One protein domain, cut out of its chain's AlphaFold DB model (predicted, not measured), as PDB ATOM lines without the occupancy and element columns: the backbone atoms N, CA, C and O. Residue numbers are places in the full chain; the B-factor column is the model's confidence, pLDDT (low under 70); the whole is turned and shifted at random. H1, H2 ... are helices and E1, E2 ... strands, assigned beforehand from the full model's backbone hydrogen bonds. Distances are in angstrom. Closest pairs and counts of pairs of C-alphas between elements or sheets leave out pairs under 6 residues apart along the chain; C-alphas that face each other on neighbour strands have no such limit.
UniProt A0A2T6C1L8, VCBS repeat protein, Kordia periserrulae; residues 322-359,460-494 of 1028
ATOM      1  N   SER A 322      13.784 -14.168  37.145       93.19
ATOM      2  CA  SER A 322      12.853 -13.619  38.139       93.19
ATOM      3  C   SER A 322      12.538 -12.156  37.824       93.19
ATOM      4  O   SER A 322      13.154 -11.555  36.940       93.19
ATOM      5  N   THR A 323      11.540 -11.579  38.495       94.31
ATOM      6  CA  THR A 323      11.209 -10.164  38.302       94.31
ATOM      7  C   THR A 323      12.310  -9.262  38.844       94.31
ATOM      8  O   THR A 323      12.782  -9.448  39.967       94.31
ATOM      9  N   ASN A 324      12.668  -8.237  38.079       92.69
ATOM     10  CA  ASN A 324      13.628  -7.225  38.480       92.69
ATOM     11  C   ASN A 324      13.082  -6.401  39.657       92.69
ATOM     12  O   ASN A 324      12.117  -5.652  39.509       92.69
ATOM     13  N   LYS A 325      13.724  -6.530  40.824       90.50
ATOM     14  CA  LYS A 325      13.310  -5.872  42.075       90.50
ATOM     15  C   LYS A 325      13.468  -4.348  42.049       90.50
ATOM     16  O   LYS A 325      12.904  -3.680  42.905       90.50
ATOM     17  N   ASN A 326      14.187  -3.802  41.066       92.00
ATOM     18  CA  ASN A 326      14.363  -2.356  40.911       92.00
ATOM     19  C   ASN A 326      13.120  -1.660  40.332       92.00
ATOM     20  O   ASN A 326      13.072  -0.433  40.306       92.00
ATOM     21  N   TYR A 327      12.132  -2.412  39.838       93.06
ATOM     22  CA  TYR A 327      10.895  -1.848  39.302       93.06
ATOM     23  C   TYR A 327       9.776  -1.949  40.329       93.06
ATOM     24  O   TYR A 327       9.223  -3.026  40.560       93.06
ATOM     25  N   VAL A 328       9.459  -0.802  40.928       92.62
ATOM     26  CA  VAL A 328       8.454  -0.632  41.981       92.62
ATOM     27  C   VAL A 328       7.522   0.537  41.666       92.62
ATOM     28  O   VAL A 328       7.858   1.418  40.869       92.62
ATOM     29  N   ASP A 329       6.331   0.520  42.261       91.94
ATOM     30  CA  ASP A 329       5.395   1.645  42.226       91.94
ATOM     31  C   ASP A 329       5.724   2.693  43.304       91.94
ATOM     32  O   ASP A 329       6.696   2.575  44.056       91.94
ATOM     33  N   ALA A 330       4.888   3.730  43.400       88.75
ATOM     34  CA  ALA A 330       5.019   4.787  44.406       88.75
ATOM     35  C   ALA A 330       4.887   4.286  45.861       88.75
ATOM     36  O   ALA A 330       5.317   4.976  46.782       88.75
ATOM     37  N   SER A 331       4.318   3.097  46.079       91.44
ATOM     38  CA  SER A 331       4.201   2.439  47.386       91.44
ATOM     39  C   SER A 331       5.315   1.413  47.631       91.44
ATOM     40  O   SER A 331       5.220   0.614  48.563       91.44
ATOM     41  N   ASN A 332       6.377   1.435  46.816       91.88
ATOM     42  CA  ASN A 332       7.516   0.523  46.882       91.88
ATOM     43  C   ASN A 332       7.136  -0.962  46.692       91.88
ATOM     44  O   ASN A 332       7.808  -1.862  47.201       91.88
ATOM     45  N   GLN A 333       6.054  -1.236  45.960       93.25
ATOM     46  CA  GLN A 333       5.618  -2.588  45.620       93.25
ATOM     47  C   GLN A 333       6.054  -2.963  44.201       93.25
ATOM     48  O   GLN A 333       5.832  -2.219  43.244       93.25
ATOM     49  N   GLY A 334       6.646  -4.150  44.052       94.25
ATOM     50  CA  GLY A 334       7.186  -4.632  42.779       94.25
ATOM     51  C   GLY A 334       6.147  -5.173  41.790       94.25
ATOM     52  O   GLY A 334       4.944  -4.936  41.901       94.25
ATOM     53  N   LEU A 335       6.633  -5.951  40.819       95.75
ATOM     54  CA  LEU A 335       5.847  -6.570  39.737       95.75
ATOM     55  C   LEU A 335       5.006  -7.790  40.159       95.75
ATOM     56  O   LEU A 335       4.175  -8.254  39.374       95.75
ATOM     57  N   LEU A 336       5.220  -8.320  41.365       95.94
ATOM     58  CA  LEU A 336       4.502  -9.476  41.907       95.94
ATOM     59  C   LEU A 336       3.669  -9.075  43.130       95.94
ATOM     60  O   LEU A 336       4.041  -8.161  43.865       95.94
ATOM     61  N   ASP A 337       2.544  -9.755  43.342       93.94
ATOM     62  CA  ASP A 337       1.742  -9.656  44.562       93.94
ATOM     63  C   ASP A 337       2.311 -10.512  45.712       93.94
ATOM     64  O   ASP A 337       3.332 -11.190  45.571       93.94
ATOM     65  N   ALA A 338       1.639 -10.492  46.868       92.56
ATOM     66  CA  ALA A 338       2.049 -11.237  48.062       92.56
ATOM     67  C   ALA A 338       2.084 -12.768  47.868       92.56
ATOM     68  O   ALA A 338       2.769 -13.459  48.615       92.56
ATOM     69  N   ASN A 339       1.386 -13.296  46.856       92.25
ATOM     70  CA  ASN A 339       1.381 -14.717  46.504       92.25
ATOM     71  C   ASN A 339       2.406 -15.046  45.402       92.25
ATOM     72  O   ASN A 339       2.422 -16.166  44.883       92.25
ATOM     73  N   GLY A 340       3.238 -14.078  45.004       91.81
ATOM     74  CA  GLY A 340       4.222 -14.233  43.936       91.81
ATOM     75  C   GLY A 340       3.616 -14.266  42.530       91.81
ATOM     76  O   GLY A 340       4.266 -14.760  41.608       91.81
ATOM     77  N   LYS A 341       2.385 -13.773  42.337       94.94
ATOM     78  CA  LYS A 341       1.730 -13.712  41.020       94.94
ATOM     79  C   LYS A 341       1.911 -12.337  40.369       94.94
ATOM     80  O   LYS A 341       1.945 -11.336  41.083       94.94
ATOM     81  N   PRO A 342       2.007 -12.252  39.026       96.56
ATOM     82  CA  PRO A 342       2.092 -10.974  38.320       96.56
ATOM     83  C   PRO A 342       0.960 -10.015  38.694       96.56
ATOM     84  O   PRO A 342      -0.217 -10.385  38.670       96.56
ATOM     85  N   ARG A 343       1.305  -8.761  38.991       96.00
ATOM     86  CA  ARG A 343       0.339  -7.694  39.278       96.00
ATOM     87  C   ARG A 343       0.558  -6.475  38.389       96.00
ATOM     88  O   ARG A 343       1.587  -6.351  37.722       96.00
ATOM     89  N   THR A 344      -0.432  -5.587  38.383       96.38
ATOM     90  CA  THR A 344      -0.335  -4.293  37.706       96.38
ATOM     91  C   THR A 344       0.667  -3.398  38.424       96.38
ATOM     92  O   THR A 344       0.641  -3.305  39.649       96.38
ATOM     93  N   LEU A 345       1.528  -2.739  37.652       95.81
ATOM     94  CA  LEU A 345       2.486  -1.747  38.128       95.81
ATOM     95  C   LEU A 345       2.136  -0.386  37.519       95.81
ATOM     96  O   LEU A 345       2.106  -0.255  36.296       95.81
ATOM     97  N   GLU A 346       1.906   0.625  38.353       95.94
ATOM     98  CA  GLU A 346       1.763   2.017  37.916       95.94
ATOM     99  C   GLU A 346       2.975   2.828  38.372       95.94
ATOM    100  O   GLU A 346       3.377   2.774  39.533       95.94
ATOM    101  N   THR A 347       3.592   3.557  37.446       94.00
ATOM    102  CA  THR A 347       4.803   4.338  37.718       94.00
ATOM    103  C   THR A 347       4.899   5.534  36.776       94.00
ATOM    104  O   THR A 347       4.418   5.498  35.644       94.00
ATOM    105  N   ASN A 348       5.561   6.602  37.218       92.56
ATOM    106  CA  ASN A 348       5.889   7.741  36.359       92.56
ATOM    107  C   ASN A 348       7.035   7.428  35.375       92.56
ATOM    108  O   ASN A 348       7.280   8.198  34.448       92.56
ATOM    109  N   GLN A 349       7.724   6.292  35.542       91.75
ATOM    110  CA  GLN A 349       8.845   5.896  34.698       91.75
ATOM    111  C   GLN A 349       8.394   5.173  33.421       91.75
ATOM    112  O   GLN A 349       7.597   4.231  33.430       91.75
ATOM    113  N   ASN A 350       8.980   5.577  32.296       93.31
ATOM    114  CA  ASN A 350       8.848   4.859  31.036       93.31
ATOM    115  C   ASN A 350       9.799   3.649  31.023       93.31
ATOM    116  O   ASN A 350      10.956   3.756  30.620       93.31
ATOM    117  N   LEU A 351       9.311   2.505  31.485       92.88
ATOM    118  CA  LEU A 351      10.046   1.252  31.559       92.88
ATOM    119  C   LEU A 351       9.871   0.411  30.286       92.88
ATOM    120  O   LEU A 351       8.868   0.488  29.572       92.88
ATOM    121  N   ASN A 352      10.855  -0.450  30.031       89.25
ATOM    122  CA  ASN A 352      10.792  -1.455  28.979       89.25
ATOM    123  C   ASN A 352      10.306  -2.790  29.575       89.25
ATOM    124  O   ASN A 352      11.049  -3.390  30.348       89.25
ATOM    125  N   PRO A 353       9.129  -3.326  29.192       87.94
ATOM    126  CA  PRO A 353       8.659  -4.616  29.708       87.94
ATOM    127  C   PRO A 353       9.651  -5.770  29.504       87.94
ATOM    128  O   PRO A 353       9.677  -6.711  30.291       87.94
ATOM    129  N   LYS A 354      10.529  -5.699  28.491       82.69
ATOM    130  CA  LYS A 354      11.561  -6.722  28.266       82.69
ATOM    131  C   LYS A 354      12.628  -6.769  29.363       82.69
ATOM    132  O   LYS A 354      13.252  -7.810  29.527       82.69
ATOM    133  N   SER A 355      12.846  -5.687  30.114       88.06
ATOM    134  CA  SER A 355      13.812  -5.666  31.222       88.06
ATOM    135  C   SER A 355      13.211  -6.115  32.556       88.06
ATOM    136  O   SER A 355      13.937  -6.212  33.547       88.06
ATOM    137  N   PHE A 356      11.902  -6.396  32.600       92.69
ATOM    138  CA  PHE A 356      11.200  -6.810  33.818       92.69
ATOM    139  C   PHE A 356      11.684  -8.146  34.358       92.69
ATOM    140  O   PHE A 356      11.514  -8.402  35.545       92.69
ATOM    141  N   LEU A 357      12.285  -8.982  33.515       92.06
ATOM    142  CA  LEU A 357      12.826 -10.273  33.903       92.06
ATOM    143  C   LEU A 357      14.354 -10.264  33.808       92.06
ATOM    144  O   LEU A 357      14.918  -9.826  32.807       92.06
ATOM    145  N   ILE A 358      15.014 -10.779  34.842       91.25
ATOM    146  CA  ILE A 358      16.474 -10.903  34.935       91.25
ATOM    147  C   ILE A 358      16.856 -12.340  35.290       91.25
ATOM    148  O   ILE A 358      16.099 -13.010  35.988       91.25
ATOM    149  N   LYS A 359      18.012 -12.825  34.810       91.12
ATOM    150  CA  LYS A 359      18.509 -14.180  35.127       91.12
ATOM    151  C   LYS A 359      18.580 -14.381  36.644       91.12
ATOM    152  O   LYS A 359      19.076 -13.508  37.352       91.12
ATOM    153  N   VAL A 460      -8.076 -12.976  23.155       95.44
ATOM    154  CA  VAL A 460      -7.015 -12.914  24.175       95.44
ATOM    155  C   VAL A 460      -7.512 -13.258  25.583       95.44
ATOM    156  O   VAL A 460      -6.786 -13.906  26.330       95.44
ATOM    157  N   ASN A 461      -8.756 -12.918  25.934       95.81
ATOM    158  CA  ASN A 461      -9.323 -13.263  27.240       95.81
ATOM    159  C   ASN A 461      -9.532 -14.780  27.361       95.81
ATOM    160  O   ASN A 461      -9.329 -15.347  28.433       95.81
ATOM    161  N   GLU A 462      -9.903 -15.461  26.267       96.88
ATOM    162  CA  GLU A 462      -9.954 -16.931  26.241       96.88
ATOM    163  C   GLU A 462      -8.560 -17.523  26.468       96.88
ATOM    164  O   GLU A 462      -8.401 -18.409  27.310       96.88
ATOM    165  N   LEU A 463      -7.543 -17.010  25.766       97.56
ATOM    166  CA  LEU A 463      -6.159 -17.452  25.935       97.56
ATOM    167  C   LEU A 463      -5.676 -17.264  27.379       97.56
ATOM    168  O   LEU A 463      -5.157 -18.207  27.977       97.56
ATOM    169  N   GLU A 464      -5.873 -16.075  27.951       97.12
ATOM    170  CA  GLU A 464      -5.481 -15.761  29.327       97.12
ATOM    171  C   GLU A 464      -6.185 -16.676  30.335       97.12
ATOM    172  O   GLU A 464      -5.531 -17.223  31.223       97.12
ATOM    173  N   ASN A 465      -7.482 -16.945  30.158       96.88
ATOM    174  CA  ASN A 465      -8.213 -17.902  30.989       96.88
ATOM    175  C   ASN A 465      -7.660 -19.330  30.857       96.88
ATOM    176  O   ASN A 465      -7.516 -20.038  31.855       96.88
ATOM    177  N   LEU A 466      -7.307 -19.768  29.644       97.12
ATOM    178  CA  LEU A 466      -6.781 -21.115  29.399       97.12
ATOM    179  C   LEU A 466      -5.424 -21.367  30.060       97.12
ATOM    180  O   LEU A 466      -5.161 -22.512  30.446       97.12
ATOM    181  N   VAL A 467      -4.600 -20.324  30.201       97.06
ATOM    182  CA  VAL A 467      -3.301 -20.377  30.891       97.06
ATOM    183  C   VAL A 467      -3.391 -20.050  32.390       97.06
ATOM    184  O   VAL A 467      -2.365 -20.034  33.067       97.06
ATOM    185  N   GLY A 468      -4.596 -19.823  32.929       95.50
ATOM    186  CA  GLY A 468      -4.846 -19.599  34.361       95.50
ATOM    187  C   GLY A 468      -4.837 -18.141  34.828       95.50
ATOM    188  O   GLY A 468      -4.848 -17.898  36.032       95.50
ATOM    189  N   GLY A 469      -4.822 -17.177  33.907       93.56
ATOM    190  CA  GLY A 469      -4.777 -15.746  34.202       93.56
ATOM    191  C   GLY A 469      -3.424 -15.270  34.743       93.56
ATOM    192  O   GLY A 469      -2.471 -16.039  34.869       93.56
ATOM    193  N   LYS A 470      -3.339 -13.970  35.054       92.12
ATOM    194  CA  LYS A 470      -2.125 -13.284  35.552       92.12
ATOM    195  C   LYS A 470      -0.857 -13.604  34.734       92.12
ATOM    196  O   LYS A 470       0.082 -14.200  35.266       92.12
ATOM    197  N   PRO A 471      -0.820 -13.229  33.446       95.12
ATOM    198  CA  PRO A 471       0.300 -13.565  32.579       95.12
ATOM    199  C   PRO A 471       1.637 -12.997  33.045       95.12
ATOM    200  O   PRO A 471       1.709 -11.895  33.578       95.12
ATOM    201  N   TRP A 472       2.717 -13.715  32.750       94.06
ATOM    202  CA  TRP A 472       4.098 -13.271  32.990       94.06
ATOM    203  C   TRP A 472       4.624 -12.309  31.913       94.06
ATOM    204  O   TRP A 472       5.829 -12.210  31.688       94.06
ATOM    205  N   LEU A 473       3.713 -11.600  31.251       93.44
ATOM    206  CA  LEU A 473       3.963 -10.545  30.278       93.44
ATOM    207  C   LEU A 473       3.129  -9.330  30.687       93.44
ATOM    208  O   LEU A 473       2.007  -9.492  31.160       93.44
ATOM    209  N   TRP A 474       3.663  -8.123  30.503       94.50
ATOM    210  CA  TRP A 474       2.980  -6.889  30.882       94.50
ATOM    211  C   TRP A 474       2.729  -6.004  29.665       94.50
ATOM    212  O   TRP A 474       3.666  -5.570  28.989       94.50
ATOM    213  N   LYS A 475       1.457  -5.679  29.433       95.06
ATOM    214  CA  LYS A 475       1.033  -4.672  28.465       95.06
ATOM    215  C   LYS A 475       1.286  -3.287  29.047       95.06
ATOM    216  O   LYS A 475       0.802  -2.967  30.130       95.06
ATOM    217  N   LYS A 476       2.024  -2.467  28.305       95.44
ATOM    218  CA  LYS A 476       2.277  -1.064  28.635       95.44
ATOM    219  C   LYS A 476       1.143  -0.175  28.118       95.44
ATOM    220  O   LYS A 476       0.784  -0.256  26.946       95.44
ATOM    221  N   GLU A 477       0.660   0.726  28.962       95.75
ATOM    222  CA  GLU A 477      -0.351   1.737  28.655       95.75
ATOM    223  C   GLU A 477       0.098   3.097  29.205       95.75
ATOM    224  O   GLU A 477       0.618   3.180  30.317       95.75
ATOM    225  N   ALA A 478      -0.075   4.169  28.431       95.62
ATOM    226  CA  ALA A 478       0.113   5.526  28.941       95.62
ATOM    227  C   ALA A 478      -1.143   5.953  29.715       95.62
ATOM    228  O   ALA A 478      -2.261   5.734  29.247       95.62
ATOM    229  N   ILE A 479      -0.959   6.557  30.887       95.75
ATOM    230  CA  ILE A 479      -2.029   7.074  31.750       95.75
ATOM    231  C   ILE A 479      -1.721   8.523  32.146       95.75
ATOM    232  O   ILE A 479      -0.596   8.988  31.978       95.75
ATOM    233  N   SER A 480      -2.700   9.249  32.691       92.50
ATOM    234  CA  SER A 480      -2.539  10.669  33.053       92.50
ATOM    235  C   SER A 480      -1.390  10.937  34.035       92.50
ATOM    236  O   SER A 480      -0.781  12.000  33.983       92.50
ATOM    237  N   SER A 481      -1.071   9.974  34.902       86.81
ATOM    238  CA  SER A 481      -0.005  10.049  35.908       86.81
ATOM    239  C   SER A 481       1.323   9.392  35.486       86.81
ATOM    240  O   SER A 481       2.255   9.350  36.290       86.81
ATOM    241  N   GLY A 482       1.438   8.878  34.251       94.56
ATOM    242  CA  GLY A 482       2.633   8.178  33.767       94.56
ATOM    243  C   GLY A 482       2.317   6.941  32.928       94.56
ATOM    244  O   GLY A 482       1.725   7.035  31.853       94.56
ATOM    245  N   TYR A 483       2.735   5.768  33.404       96.81
ATOM    246  CA  TYR A 483       2.598   4.495  32.702       96.81
ATOM    247  C   TYR A 483       2.009   3.411  33.605       96.81
ATOM    248  O   TYR A 483       2.388   3.268  34.768       96.81
ATOM    249  N   ARG A 484       1.121   2.602  33.027       96.25
ATOM    250  CA  ARG A 484       0.556   1.392  33.622       96.25
ATOM    251  C   ARG A 484       1.080   0.168  32.882       96.25
ATOM    252  O   ARG A 484       1.055   0.119  31.656       96.25
ATOM    253  N   TYR A 485       1.519  -0.830  33.632       97.00
ATOM    254  CA  TYR A 485       1.947  -2.126  33.124       97.00
ATOM    255  C   TYR A 485       1.018  -3.189  33.692       97.00
ATOM    256  O   TYR A 485       1.123  -3.539  34.865       97.00
ATOM    257  N   THR A 486       0.101  -3.691  32.873       96.12
ATOM    258  CA  THR A 486      -0.917  -4.666  33.291       96.12
ATOM    259  C   THR A 486      -0.521  -6.063  32.809       96.12
ATOM    260  O   THR A 486      -0.242  -6.203  31.616       96.12
ATOM    261  N   PRO A 487      -0.506  -7.099  33.673       96.50
ATOM    262  CA  PRO A 487      -0.310  -8.482  33.248       96.50
ATOM    263  C   PRO A 487      -1.292  -8.856  32.135       96.50
ATOM    264  O   PRO A 487      -2.499  -8.849  32.366       96.50
ATOM    265  N   SER A 488      -0.793  -9.140  30.932       96.12
ATOM    266  CA  SER A 488      -1.618  -9.480  29.773       96.12
ATOM    267  C   SER A 488      -0.809 -10.136  28.648       96.12
ATOM    268  O   SER A 488       0.370  -9.837  28.464       96.12
ATOM    269  N   LEU A 489      -1.463 -11.005  27.873       95.12
ATOM    270  CA  LEU A 489      -0.956 -11.628  26.643       95.12
ATOM    271  C   LEU A 489      -1.367 -10.868  25.364       95.12
ATOM    272  O   LEU A 489      -1.220 -11.381  24.252       95.12
ATOM    273  N   VAL A 490      -1.894  -9.646  25.488       94.25
ATOM    274  CA  VAL A 490      -2.173  -8.775  24.335       94.25
ATOM    275  C   VAL A 490      -0.881  -8.466  23.572       94.25
ATOM    276  O   VAL A 490       0.128  -8.091  24.164       94.25
ATOM    277  N   GLY A 491      -0.933  -8.563  22.239       89.25
ATOM    278  CA  GLY A 491       0.181  -8.210  21.350       89.25
ATOM    279  C   GLY A 491       1.147  -9.354  21.024       89.25
ATOM    280  O   GLY A 491       2.177  -9.104  20.403       89.25
ATOM    281  N   LEU A 492       0.824 -10.596  21.406       91.06
ATOM    282  CA  LEU A 492       1.590 -11.780  20.994       91.06
ATOM    283  C   LEU A 492       1.493 -12.080  19.492       91.06
ATOM    284  O   LEU A 492       2.398 -12.714  18.955       91.06
ATOM    285  N   ASN A 493       0.410 -11.656  18.828       92.50
ATOM    286  CA  ASN A 493       0.166 -11.855  17.394       92.50
ATOM    287  C   ASN A 493       0.428 -13.311  16.956       92.50
ATOM    288  O   ASN A 493       1.251 -13.574  16.082       92.50
ATOM    289  N   GLY A 494      -0.192 -14.272  17.655       94.75
ATOM    290  CA  GLY A 494      -0.056 -15.701  17.346       94.75
ATOM    291  C   GLY A 494       1.219 -16.374  17.866       94.75
ATOM    292  O   GLY A 494       1.368 -17.589  17.743       94.75
TER     293      GLY A 494
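AT A GLANCE: This is residues 322 to 359 and 460 to 494 of the 1028 residues of the protein "VCBS repeat protein" of Kordia periserrulae (UniProt A0A2T6C1L8). Little regular structure is here: a small sheet of three strands, E3, E4 and E1, sits among loops, with the short helix H1 off beyond one end and strand E2 away from it. The printed part has 73 residues, 25 in named elements, a mixed class, in the order E1, E2, H1, E3, E4; the sheet, E1 - E4 - E3, is antiparallel. It is compact, radius of gyration of the C-alphas 12.2 A, spanning 32 by 27 by 21 A.

IN THESE COORDINATES: Find C-alpha 474 at (2.980, -6.889, 30.882): E3, residues 474 to 479, runs 14.9 A from there. E4, residues 482 to 487, runs 16.9 A to C-alpha 487 at (-0.310, -8.482, 33.248). Look for E1 at 345 to 347, 6.5 A, E2 at 357 to 359, 7.0 A, and H1 at 460 to 466, 9.7 A.

HOW THE PARTS SIT: E3 and E4 form a hairpin, antiparallel at 152 degrees; see N 477 and O 484, 2.8 A. E1 is antiparallel to E4 at 170 degrees, with N 345 and O 485 at 2.9 A. H1, every O i to N i+4 pair within hydrogen-bond range, is not on the sheet. E2 pairs with no named strand.

THE WHOLE: Residues 360 to 459 are not printed; C-alphas 359 and 460 are 27.8 A apart. No link printed whole is long, and no printed residue is under 70 in pLDDT.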